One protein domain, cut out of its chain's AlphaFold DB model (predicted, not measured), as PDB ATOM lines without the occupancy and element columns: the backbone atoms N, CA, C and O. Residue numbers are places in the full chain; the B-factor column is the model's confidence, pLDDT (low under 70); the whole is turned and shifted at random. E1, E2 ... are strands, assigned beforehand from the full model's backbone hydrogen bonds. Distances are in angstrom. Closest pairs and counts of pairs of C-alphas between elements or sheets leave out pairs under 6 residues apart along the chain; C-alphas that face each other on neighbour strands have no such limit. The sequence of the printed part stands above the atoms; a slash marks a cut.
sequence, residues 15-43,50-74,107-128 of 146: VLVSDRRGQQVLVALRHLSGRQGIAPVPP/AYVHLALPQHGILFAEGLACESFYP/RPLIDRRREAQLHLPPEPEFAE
ATOM      1  N   VAL A  15      71.241 -58.428  18.110       91.31
ATOM      2  CA  VAL A  15      72.625 -57.961  18.179       91.31
ATOM      3  C   VAL A  15      72.641 -56.474  18.496       91.31
ATOM      4  O   VAL A  15      71.679 -55.754  18.194       91.31
ATOM      5  N   LEU A  16      73.708 -56.028  19.147       91.31
ATOM      6  CA  LEU A  16      73.912 -54.635  19.499       91.31
ATOM      7  C   LEU A  16      74.486 -53.882  18.302       91.31
ATOM      8  O   LEU A  16      75.511 -54.272  17.747       91.31
ATOM      9  N   VAL A  17      73.830 -52.792  17.922       87.38
ATOM     10  CA  VAL A  17      74.244 -51.958  16.795       87.38
ATOM     11  C   VAL A  17      74.197 -50.492  17.194       87.38
ATOM     12  O   VAL A  17      73.293 -50.084  17.924       87.38
ATOM     13  N   SER A  18      75.149 -49.704  16.707       85.62
ATOM     14  CA  SER A  18      75.113 -48.245  16.809       85.62
ATOM     15  C   SER A  18      74.345 -47.644  15.629       85.62
ATOM     16  O   SER A  18      74.584 -47.993  14.470       85.62
ATOM     17  N   ASP A  19      73.407 -46.740  15.902       79.75
ATOM     18  CA  ASP A  19      72.815 -45.913  14.851       79.75
ATOM     19  C   ASP A  19      73.773 -44.786  14.407       79.75
ATOM     20  O   ASP A  19      74.831 -44.568  15.001       79.75
ATOM     21  N   ARG A  20      73.401 -44.020  13.370       75.50
ATOM     22  CA  ARG A  20      74.181 -42.854  12.900       75.50
ATOM     23  C   ARG A  20      74.424 -41.761  13.952       75.50
ATOM     24  O   ARG A  20      75.224 -40.869  13.702       75.50
ATOM     25  N   ARG A  21      73.712 -41.777  15.081       81.38
ATOM     26  CA  ARG A  21      73.875 -40.830  16.194       81.38
ATOM     27  C   ARG A  21      74.734 -41.415  17.323       81.38
ATOM     28  O   ARG A  21      74.882 -40.766  18.353       81.38
ATOM     29  N   GLY A  22      75.276 -42.624  17.148       82.12
ATOM     30  CA  GLY A  22      76.040 -43.346  18.165       82.12
ATOM     31  C   GLY A  22      75.171 -43.997  19.244       82.12
ATOM     32  O   GLY A  22      75.694 -44.481  20.248       82.12
ATOM     33  N   GLN A  23      73.844 -44.026  19.079       86.06
ATOM     34  CA  GLN A  23      72.963 -44.688  20.029       86.06
ATOM     35  C   GLN A  23      73.029 -46.204  19.836       86.06
ATOM     36  O   GLN A  23      72.709 -46.731  18.772       86.06
ATOM     37  N   GLN A  24      73.383 -46.912  20.908       89.94
ATOM     38  CA  GLN A  24      73.417 -48.370  20.932       89.94
ATOM     39  C   GLN A  24      72.013 -48.959  21.122       89.94
ATOM     40  O   GLN A  24      71.338 -48.691  22.122       89.94
ATOM     41  N   VAL A  25      71.590 -49.806  20.188       90.94
ATOM     42  CA  VAL A  25      70.255 -50.413  20.144       90.94
ATOM     43  C   VAL A  25      70.323 -51.902  19.816       90.94
ATOM     44  O   VAL A  25      71.227 -52.361  19.123       90.94
ATOM     45  N   LEU A  26      69.353 -52.672  20.310       91.69
ATOM     46  CA  LEU A  26      69.245 -54.102  20.029       91.69
ATOM     47  C   LEU A  26      68.305 -54.352  18.850       91.69
ATOM     48  O   LEU A  26      67.107 -54.045  18.914       91.69
ATOM     49  N   VAL A  27      68.840 -54.972  17.797       89.69
ATOM     50  CA  VAL A  27      68.128 -55.241  16.540       89.69
ATOM     51  C   VAL A  27      68.091 -56.740  16.268       89.69
ATOM     52  O   VAL A  27      69.113 -57.414  16.339       89.69
ATOM     53  N   ALA A  28      66.905 -57.275  15.964       89.50
ATOM     54  CA  ALA A  28      66.742 -58.693  15.639       89.50
ATOM     55  C   ALA A  28      67.363 -59.020  14.278       89.50
ATOM     56  O   ALA A  28      67.156 -58.273  13.324       89.50
ATOM     57  N   LEU A  29      68.029 -60.169  14.150       88.38
ATOM     58  CA  LEU A  29      68.704 -60.544  12.902       88.38
ATOM     59  C   LEU A  29      67.790 -60.595  11.682       88.38
ATOM     60  O   LEU A  29      68.205 -60.197  10.601       88.38
ATOM     61  N   ARG A  30      66.525 -61.004  11.835       86.81
ATOM     62  CA  ARG A  30      65.567 -60.999  10.716       86.81
ATOM     63  C   ARG A  30      65.351 -59.610  10.090       86.81
ATOM     64  O   ARG A  30      64.927 -59.549   8.944       86.81
ATOM     65  N   HIS A  31      65.602 -58.535  10.843       85.25
ATOM     66  CA  HIS A  31      65.526 -57.139  10.386       85.25
ATOM     67  C   HIS A  31      66.839 -56.678   9.719       85.25
ATOM     68  O   HIS A  31      66.907 -55.614   9.113       85.25
ATOM     69  N   LEU A  32      67.901 -57.473   9.853       83.31
ATOM     70  CA  LEU A  32      69.218 -57.246   9.264       83.31
ATOM     71  C   LEU A  32      69.494 -58.181   8.073       83.31
ATOM     72  O   LEU A  32      70.561 -58.095   7.472       83.31
ATOM     73  N   SER A  33      68.550 -59.061   7.725       81.62
ATOM     74  CA  SER A  33      68.654 -59.978   6.587       81.62
ATOM     75  C   SER A  33      68.965 -59.229   5.289       81.62
ATOM     76  O   SER A  33      68.315 -58.234   4.978       81.62
ATOM     77  N   GLY A  34      69.926 -59.736   4.513       76.62
ATOM     78  CA  GLY A  34      70.319 -59.139   3.231       76.62
ATOM     79  C   GLY A  34      71.377 -58.041   3.350       76.62
ATOM     80  O   GLY A  34      71.815 -57.507   2.334       76.62
ATOM     81  N   ARG A  35      71.824 -57.722   4.569       80.94
ATOM     82  CA  ARG A  35      73.048 -56.946   4.781       80.94
ATOM     83  C   ARG A  35      74.273 -57.815   4.533       80.94
ATOM     84  O   ARG A  35      74.219 -59.037   4.690       80.94
ATOM     85  N   GLN A  36      75.385 -57.172   4.186       79.00
ATOM     86  CA  GLN A  36      76.665 -57.853   4.033       79.00
ATOM     87  C   GLN A  36      76.960 -58.697   5.286       79.00
ATOM     88  O   GLN A  36      76.733 -58.245   6.407       79.00
ATOM     89  N   GLY A  37      77.385 -59.948   5.078       81.94
ATOM     90  CA  GLY A  37      77.715 -60.924   6.129       81.94
ATOM     91  C   GLY A  37      76.557 -61.425   7.000       81.94
ATOM     92  O   GLY A  37      76.798 -62.187   7.929       81.94
ATOM     93  N   ILE A  38      75.303 -61.064   6.701       86.81
ATOM     94  CA  ILE A  38      74.120 -61.624   7.371       86.81
ATOM     95  C   ILE A  38      73.250 -62.324   6.330       86.81
ATOM     96  O   ILE A  38      72.489 -61.694   5.589       86.81
ATOM     97  N   ALA A  39      73.330 -63.652   6.316       86.00
ATOM     98  CA  ALA A  39      72.567 -64.490   5.404       86.00
ATOM     99  C   ALA A  39      71.662 -65.470   6.169       86.00
ATOM    100  O   ALA A  39      72.093 -66.078   7.152       86.00
ATOM    101  N   PRO A  40      70.404 -65.668   5.731       86.62
ATOM    102  CA  PRO A  40      69.589 -66.761   6.235       86.62
ATOM    103  C   PRO A  40      70.186 -68.097   5.779       86.62
ATOM    104  O   PRO A  40      70.373 -68.328   4.587       86.62
ATOM    105  N   VAL A  41      70.447 -68.994   6.730       84.75
ATOM    106  CA  VAL A  41      70.988 -70.331   6.450       84.75
ATOM    107  C   VAL A  41      69.876 -71.379   6.614       84.75
ATOM    108  O   VAL A  41      69.219 -71.421   7.667       84.75
ATOM    109  N   PRO A  42      69.615 -72.227   5.599       80.50
ATOM    110  CA  PRO A  42      68.664 -73.324   5.738       80.50
ATOM    111  C   PRO A  42      69.153 -74.328   6.795       80.50
ATOM    112  O   PRO A  42      70.355 -74.450   7.032       80.50
ATOM    113  N   PRO A  43      68.243 -75.050   7.473       73.56
ATOM    114  CA  PRO A  43      68.670 -76.092   8.400       73.56
ATOM    115  C   PRO A  43      69.468 -77.164   7.639       73.56
ATOM    116  O   PRO A  43      69.089 -77.491   6.511       73.56
ATOM    117  N   ALA A  50      69.274 -77.005  17.232       76.00
ATOM    118  CA  ALA A  50      69.366 -76.770  18.659       76.00
ATOM    119  C   ALA A  50      69.774 -75.325  18.940       76.00
ATOM    120  O   ALA A  50      70.812 -74.864  18.467       76.00
ATOM    121  N   TYR A  51      68.949 -74.610  19.705       79.81
ATOM    122  CA  TYR A  51      69.267 -73.265  20.182       79.81
ATOM    123  C   TYR A  51      69.568 -73.306  21.672       79.81
ATOM    124  O   TYR A  51      68.777 -73.834  22.459       79.81
ATOM    125  N   VAL A  52      70.697 -72.705  22.042       82.00
ATOM    126  CA  VAL A  52      71.078 -72.471  23.433       82.00
ATOM    127  C   VAL A  52      70.709 -71.037  23.791       82.00
ATOM    128  O   VAL A  52      71.123 -70.087  23.126       82.00
ATOM    129  N   HIS A  53      69.912 -70.879  24.844       83.81
ATOM    130  CA  HIS A  53      69.548 -69.577  25.390       83.81
ATOM    131  C   HIS A  53      70.255 -69.359  26.729       83.81
ATOM    132  O   HIS A  53      70.092 -70.151  27.653       83.81
ATOM    133  N   LEU A  54      71.008 -68.264  26.840       86.50
ATOM    134  CA  LEU A  54      71.688 -67.870  28.074       86.50
ATOM    135  C   LEU A  54      70.857 -66.820  28.806       86.50
ATOM    136  O   LEU A  54      70.804 -65.667  28.387       86.50
ATOM    137  N   ALA A  55      70.177 -67.219  29.878       87.38
ATOM    138  CA  ALA A  55      69.393 -66.311  30.708       87.38
ATOM    139  C   ALA A  55      70.209 -65.819  31.908       87.38
ATOM    140  O   ALA A  55      70.895 -66.596  32.565       87.38
ATOM    141  N   LEU A  56      70.101 -64.524  32.197       85.88
ATOM    142  CA  LEU A  56      70.774 -63.851  33.306       85.88
ATOM    143  C   LEU A  56      69.729 -63.272  34.278       85.88
ATOM    144  O   LEU A  56      68.585 -63.046  33.868       85.88
ATOM    145  N   PRO A  57      70.091 -62.973  35.543       83.50
ATOM    146  CA  PRO A  57      69.184 -62.314  36.491       83.50
ATOM    147  C   PRO A  57      68.616 -60.982  35.977       83.50
ATOM    148  O   PRO A  57      67.492 -60.608  36.314       83.50
ATOM    149  N   GLN A  58      69.386 -60.282  35.142       84.25
ATOM    150  CA  GLN A  58      68.981 -59.087  34.409       84.25
ATOM    151  C   GLN A  58      69.362 -59.248  32.938       84.25
ATOM    152  O   GLN A  58      70.349 -59.911  32.632       84.25
ATOM    153  N   HIS A  59      68.601 -58.639  32.026       89.69
ATOM    154  CA  HIS A  59      68.950 -58.668  30.609       89.69
ATOM    155  C   HIS A  59      70.308 -57.991  30.393       89.69
ATOM    156  O   HIS A  59      70.489 -56.856  30.831       89.69
ATOM    157  N   GLY A  60      71.232 -58.675  29.722       90.75
ATOM    158  CA  GLY A  60      72.606 -58.218  29.517       90.75
ATOM    159  C   GLY A  60      73.051 -58.310  28.062       90.75
ATOM    160  O   GLY A  60      72.342 -58.853  27.214       90.75
ATOM    161  N   ILE A  61      74.238 -57.771  27.790       90.94
ATOM    162  CA  ILE A  61      74.950 -57.948  26.522       90.94
ATOM    163  C   ILE A  61      76.029 -59.010  26.726       90.94
ATOM    164  O   ILE A  61      76.755 -58.978  27.719       90.94
ATOM    165  N   LEU A  62      76.106 -59.951  25.795       89.06
ATOM    166  CA  LEU A  62      77.068 -61.043  25.751       89.06
ATOM    167  C   LEU A  62      77.945 -60.878  24.514       89.06
ATOM    168  O   LEU A  62      77.470 -60.398  23.491       89.06
ATOM    169  N   PHE A  63      79.194 -61.319  24.584       87.56
ATOM    170  CA  PHE A  63      80.063 -61.390  23.414       87.56
ATOM    171  C   PHE A  63      80.174 -62.846  22.971       87.56
ATOM    172  O   PHE A  63      80.550 -63.706  23.766       87.56
ATOM    173  N   ALA A  64      79.827 -63.115  21.717       84.31
ATOM    174  CA  ALA A  64      79.980 -64.419  21.081       84.31
ATOM    175  C   ALA A  64      80.768 -64.221  19.790       84.31
ATOM    176  O   ALA A  64      80.325 -63.463  18.933       84.31
ATOM    177  N   GLU A  65      81.945 -64.839  19.675       85.94
ATOM    178  CA  GLU A  65      82.860 -64.604  18.548       85.94
ATOM    179  C   GLU A  65      83.083 -63.101  18.290       85.94
ATOM    180  O   GLU A  65      82.918 -62.623  17.176       85.94
ATOM    181  N   GLY A  66      83.332 -62.305  19.337       82.75
ATOM    182  CA  GLY A  66      83.490 -60.842  19.241       82.75
ATOM    183  C   GLY A  66      82.203 -60.043  18.978       82.75
ATOM    184  O   GLY A  66      82.185 -58.828  19.165       82.75
ATOM    185  N   LEU A  67      81.093 -60.700  18.633       85.94
ATOM    186  CA  LEU A  67      79.817 -60.053  18.358       85.94
ATOM    187  C   LEU A  67      79.028 -59.773  19.644       85.94
ATOM    188  O   LEU A  67      78.648 -60.698  20.366       85.94
ATOM    189  N   ALA A  68      78.702 -58.503  19.887       90.94
ATOM    190  CA  ALA A  68      77.816 -58.091  20.974       90.94
ATOM    191  C   ALA A  68      76.355 -58.505  20.693       90.94
ATOM    192  O   ALA A  68      75.684 -57.969  19.807       90.94
ATOM    193  N   CYS A  69      75.851 -59.452  21.478       90.44
ATOM    194  CA  CYS A  69      74.541 -60.087  21.367       90.44
ATOM    195  C   CYS A  69      73.720 -59.899  22.648       90.44
ATOM    196  O   CYS A  69      74.261 -59.633  23.719       90.44
ATOM    197  N   GLU A  70      72.401 -60.054  22.567       92.25
ATOM    198  CA  GLU A  70      71.551 -60.041  23.758       92.25
ATOM    199  C   GLU A  70      71.649 -61.358  24.555       92.25
ATOM    200  O   GLU A  70      71.728 -62.449  23.987       92.25
ATOM    201  N   SER A  71      71.582 -61.285  25.889       91.62
ATOM    202  CA  SER A  71      71.198 -62.450  26.693       91.62
ATOM    203  C   SER A  71      69.723 -62.794  26.435       91.62
ATOM    204  O   SER A  71      68.971 -62.022  25.847       91.62
ATOM    205  N   PHE A  72      69.236 -63.937  26.915       90.00
ATOM    206  CA  PHE A  72      67.824 -64.288  26.774       90.00
ATOM    207  C   PHE A  72      66.928 -63.230  27.435       90.00
ATOM    208  O   PHE A  72      66.961 -63.045  28.653       90.00
ATOM    209  N   TYR A  73      66.116 -62.547  26.626       89.50
ATOM    210  CA  TYR A  73      65.101 -61.601  27.081       89.50
ATOM    211  C   TYR A  73      63.753 -62.322  27.266       89.50
ATOM    212  O   TYR A  73      63.105 -62.657  26.265       89.50
ATOM    213  N   PRO A  74      63.270 -62.533  28.508       86.12
ATOM    214  CA  PRO A  74      62.074 -63.327  28.793       86.12
ATOM    215  C   PRO A  74      60.772 -62.539  28.553       86.12
ATOM    216  O   PRO A  74      59.894 -62.455  29.408       86.12
ATOM    217  N   ARG A 107      69.558 -52.575  26.621       92.31
ATOM    218  CA  ARG A 107      69.578 -51.512  25.617       92.31
ATOM    219  C   ARG A 107      68.203 -51.400  24.961       92.31
ATOM    220  O   ARG A 107      67.458 -52.386  24.967       92.31
ATOM    221  N   PRO A 108      67.844 -50.236  24.391       91.00
ATOM    222  CA  PRO A 108      66.574 -50.070  23.698       91.00
ATOM    223  C   PRO A 108      66.366 -51.158  22.640       91.00
ATOM    224  O   PRO A 108      67.209 -51.365  21.767       91.00
ATOM    225  N   LEU A 109      65.237 -51.862  22.731       87.94
ATOM    226  CA  LEU A 109      64.825 -52.826  21.718       87.94
ATOM    227  C   LEU A 109      64.189 -52.068  20.558       87.94
ATOM    228  O   LEU A 109      63.282 -51.260  20.777       87.94
ATOM    229  N   ILE A 110      64.597 -52.373  19.331       81.94
ATOM    230  CA  ILE A 110      63.900 -51.842  18.162       81.94
ATOM    231  C   ILE A 110      62.721 -52.740  17.812       81.94
ATOM    232  O   ILE A 110      62.859 -53.938  17.544       81.94
ATOM    233  N   ASP A 111      61.533 -52.142  17.869       68.44
ATOM    234  CA  ASP A 111      60.315 -52.747  17.361       68.44
ATOM    235  C   ASP A 111      60.177 -52.522  15.848       68.44
ATOM    236  O   ASP A 111      60.862 -51.703  15.236       68.44
ATOM    237  N   ARG A 112      59.247 -53.259  15.239       59.34
ATOM    238  CA  ARG A 112      58.975 -53.218  13.796       59.34
ATOM    239  C   ARG A 112      58.572 -51.822  13.286       59.34
ATOM    240  O   ARG A 112      58.639 -51.574  12.094       59.34
ATOM    241  N   ARG A 113      58.100 -50.922  14.163       57.53
ATOM    242  CA  ARG A 113      57.645 -49.570  13.786       57.53
ATOM    243  C   ARG A 113      58.800 -48.571  13.735       57.53
ATOM    244  O   ARG A 113      58.747 -47.627  12.956       57.53
ATOM    245  N   ARG A 114      59.839 -48.783  14.545       60.03
ATOM    246  CA  ARG A 114      61.064 -47.966  14.567       60.03
ATOM    247  C   ARG A 114      62.138 -48.462  13.597       60.03
ATOM    248  O   ARG A 114      63.135 -47.784  13.388       60.03
ATOM    249  N   GLU A 115      61.903 -49.607  12.962       61.25
ATOM    250  CA  GLU A 115      62.793 -50.230  11.977       61.25
ATOM    251  C   GLU A 115      63.045 -49.334  10.752       61.25
ATOM    252  O   GLU A 115      64.180 -49.198  10.319       61.25
ATOM    253  N   ALA A 116      62.023 -48.629  10.254       56.81
ATOM    254  CA  ALA A 116      62.163 -47.691   9.132       56.81
ATOM    255  C   ALA A 116      62.945 -46.405   9.483       56.81
ATOM    256  O   ALA A 116      63.360 -45.672   8.593       56.81
ATOM    257  N   GLN A 117      63.131 -46.115  10.775       53.94
ATOM    258  CA  GLN A 117      63.837 -44.921  11.267       53.94
ATOM    259  C   GLN A 117      65.305 -45.206  11.590       53.94
ATOM    260  O   GLN A 117      66.074 -44.279  11.866       53.94
ATOM    261  N   LEU A 118      65.695 -46.483  11.554       59.44
ATOM    262  CA  LEU A 118      67.075 -46.904  11.681       59.44
ATOM    263  C   LEU A 118      67.850 -46.425  10.460       59.44
ATOM    264  O   LEU A 118      67.982 -47.115   9.451       59.44
ATOM    265  N   HIS A 119      68.452 -45.252  10.602       61.31
ATOM    266  CA  HIS A 119      69.575 -44.847   9.780       61.31
ATOM    267  C   HIS A 119      70.800 -45.643  10.224       61.31
ATOM    268  O   HIS A 119      71.753 -45.098  10.771       61.31
ATOM    269  N   LEU A 120      70.741 -46.957  10.051       58.25
ATOM    270  CA  LEU A 120      71.897 -47.803  10.237       58.25
ATOM    271  C   LEU A 120      72.900 -47.462   9.128       58.25
ATOM    272  O   LEU A 120      72.494 -47.304   7.969       58.25
ATOM    273  N   PRO A 121      74.193 -47.322   9.447       49.97
ATOM    274  CA  PRO A 121      75.211 -47.279   8.410       49.97
ATOM    275  C   PRO A 121      75.134 -48.555   7.539       49.97
ATOM    276  O   PRO A 121      74.623 -49.588   8.002       49.97
ATOM    277  N   PRO A 122      75.570 -48.482   6.263       48.53
ATOM    278  CA  PRO A 122      75.614 -49.650   5.377       48.53
ATOM    279  C   PRO A 122      76.442 -50.782   6.003       48.53
ATOM    280  O   PRO A 122      76.029 -51.937   5.956       48.53
ATOM    281  N   GLU A 123      77.506 -50.411   6.715       49.47
ATOM    282  CA  GLU A 123      78.284 -51.278   7.594       49.47
ATOM    283  C   GLU A 123      77.919 -50.997   9.059       49.47
ATOM    284  O   GLU A 123      78.280 -49.934   9.568       49.47
ATOM    285  N   PRO A 124      77.184 -51.883   9.761       50.81
ATOM    286  CA  PRO A 124      76.909 -51.699  11.179       50.81
ATOM    287  C   PRO A 124      78.218 -51.745  11.976       50.81
ATOM    288  O   PRO A 124      78.947 -52.739  11.950       50.81
ATOM    289  N   GLU A 125      78.501 -50.665  12.698       51.00
ATOM    290  CA  GLU A 125      79.572 -50.633  13.686       51.00
ATOM    291  C   GLU A 125      79.066 -51.372  14.932       51.00
ATOM    292  O   GLU A 125      78.065 -50.987  15.551       51.00
ATOM    293  N   PHE A 126      79.688 -52.510  15.234       55.53
ATOM    294  CA  PHE A 126      79.323 -53.321  16.389       55.53
ATOM    295  C   PHE A 126      79.934 -52.676  17.620       55.53
ATOM    296  O   PHE A 126      81.136 -52.440  17.681       55.53
ATOM    297  N   ALA A 127      79.078 -52.344  18.573       52.22
ATOM    298  CA  ALA A 127      79.476 -51.579  19.735       52.22
ATOM    299  C   ALA A 127      80.402 -52.375  20.667       52.22
ATOM    300  O   ALA A 127      80.045 -53.460  21.131       52.22
ATOM    301  N   GLU A 128      81.538 -51.774  21.024       51.78
ATOM    302  CA  GLU A 128      82.304 -52.157  22.207       51.78
ATOM    303  C   GLU A 128      81.519 -51.756  23.468       51.78
ATOM    304  O   GLU A 128      80.912 -50.680  23.543       51.78
TER     305      GLU A 128
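AT A GLANCE: This is residues 15 to 43, 50 to 74 and 107 to 128 of the 146 residues of the protein "Hint_2 domain-containing protein" of Gemmobacter intermedius (UniProt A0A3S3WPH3). With little regular structure, the domain has two short strand hairpins, E1 with E2 and E3 with E4, that meet through E1 and E4, while long loops, residues 29 to 43 and 107 to 128, run outside them. The printed part has 76 residues, with no named helix and strands E1, E2, E3, E4 in chain order, each hairpin an antiparallel sheet of two. It is all strand by class, with 17 residues in named elements, and compact, with radius of gyration of the C-alphas 12.8 A and spans of 31 by 31 by 26 A.

IN THESE COORDINATES: E2, residues 24 to 28, is 13.4 A long; E1 is residues 15 to 18, from C-alpha 15 at (72.625, -57.961, 18.179). E3 is residues 61 to 64; E4, residues 67 to 70, ends at (71.551, -60.041, 23.758).

HOW THE PARTS SIT: In hairpin E1 and E2, N 17 and O 25 are within hydrogen-bond range at 2.9 A. In hairpin E3 and E4, N 62 and O 69 are at 2.8 A. The closest C-alphas of E1 and E4, Val 15 and Cys 69, are 4.3 A apart. E2 and E3 are apart.

THE WHOLE: Cuts leave gaps of 10.3 A between C-alphas 43 and 50 and 14.4 A between 74 and 107. Residues 111 to 128 have pLDDT under 70.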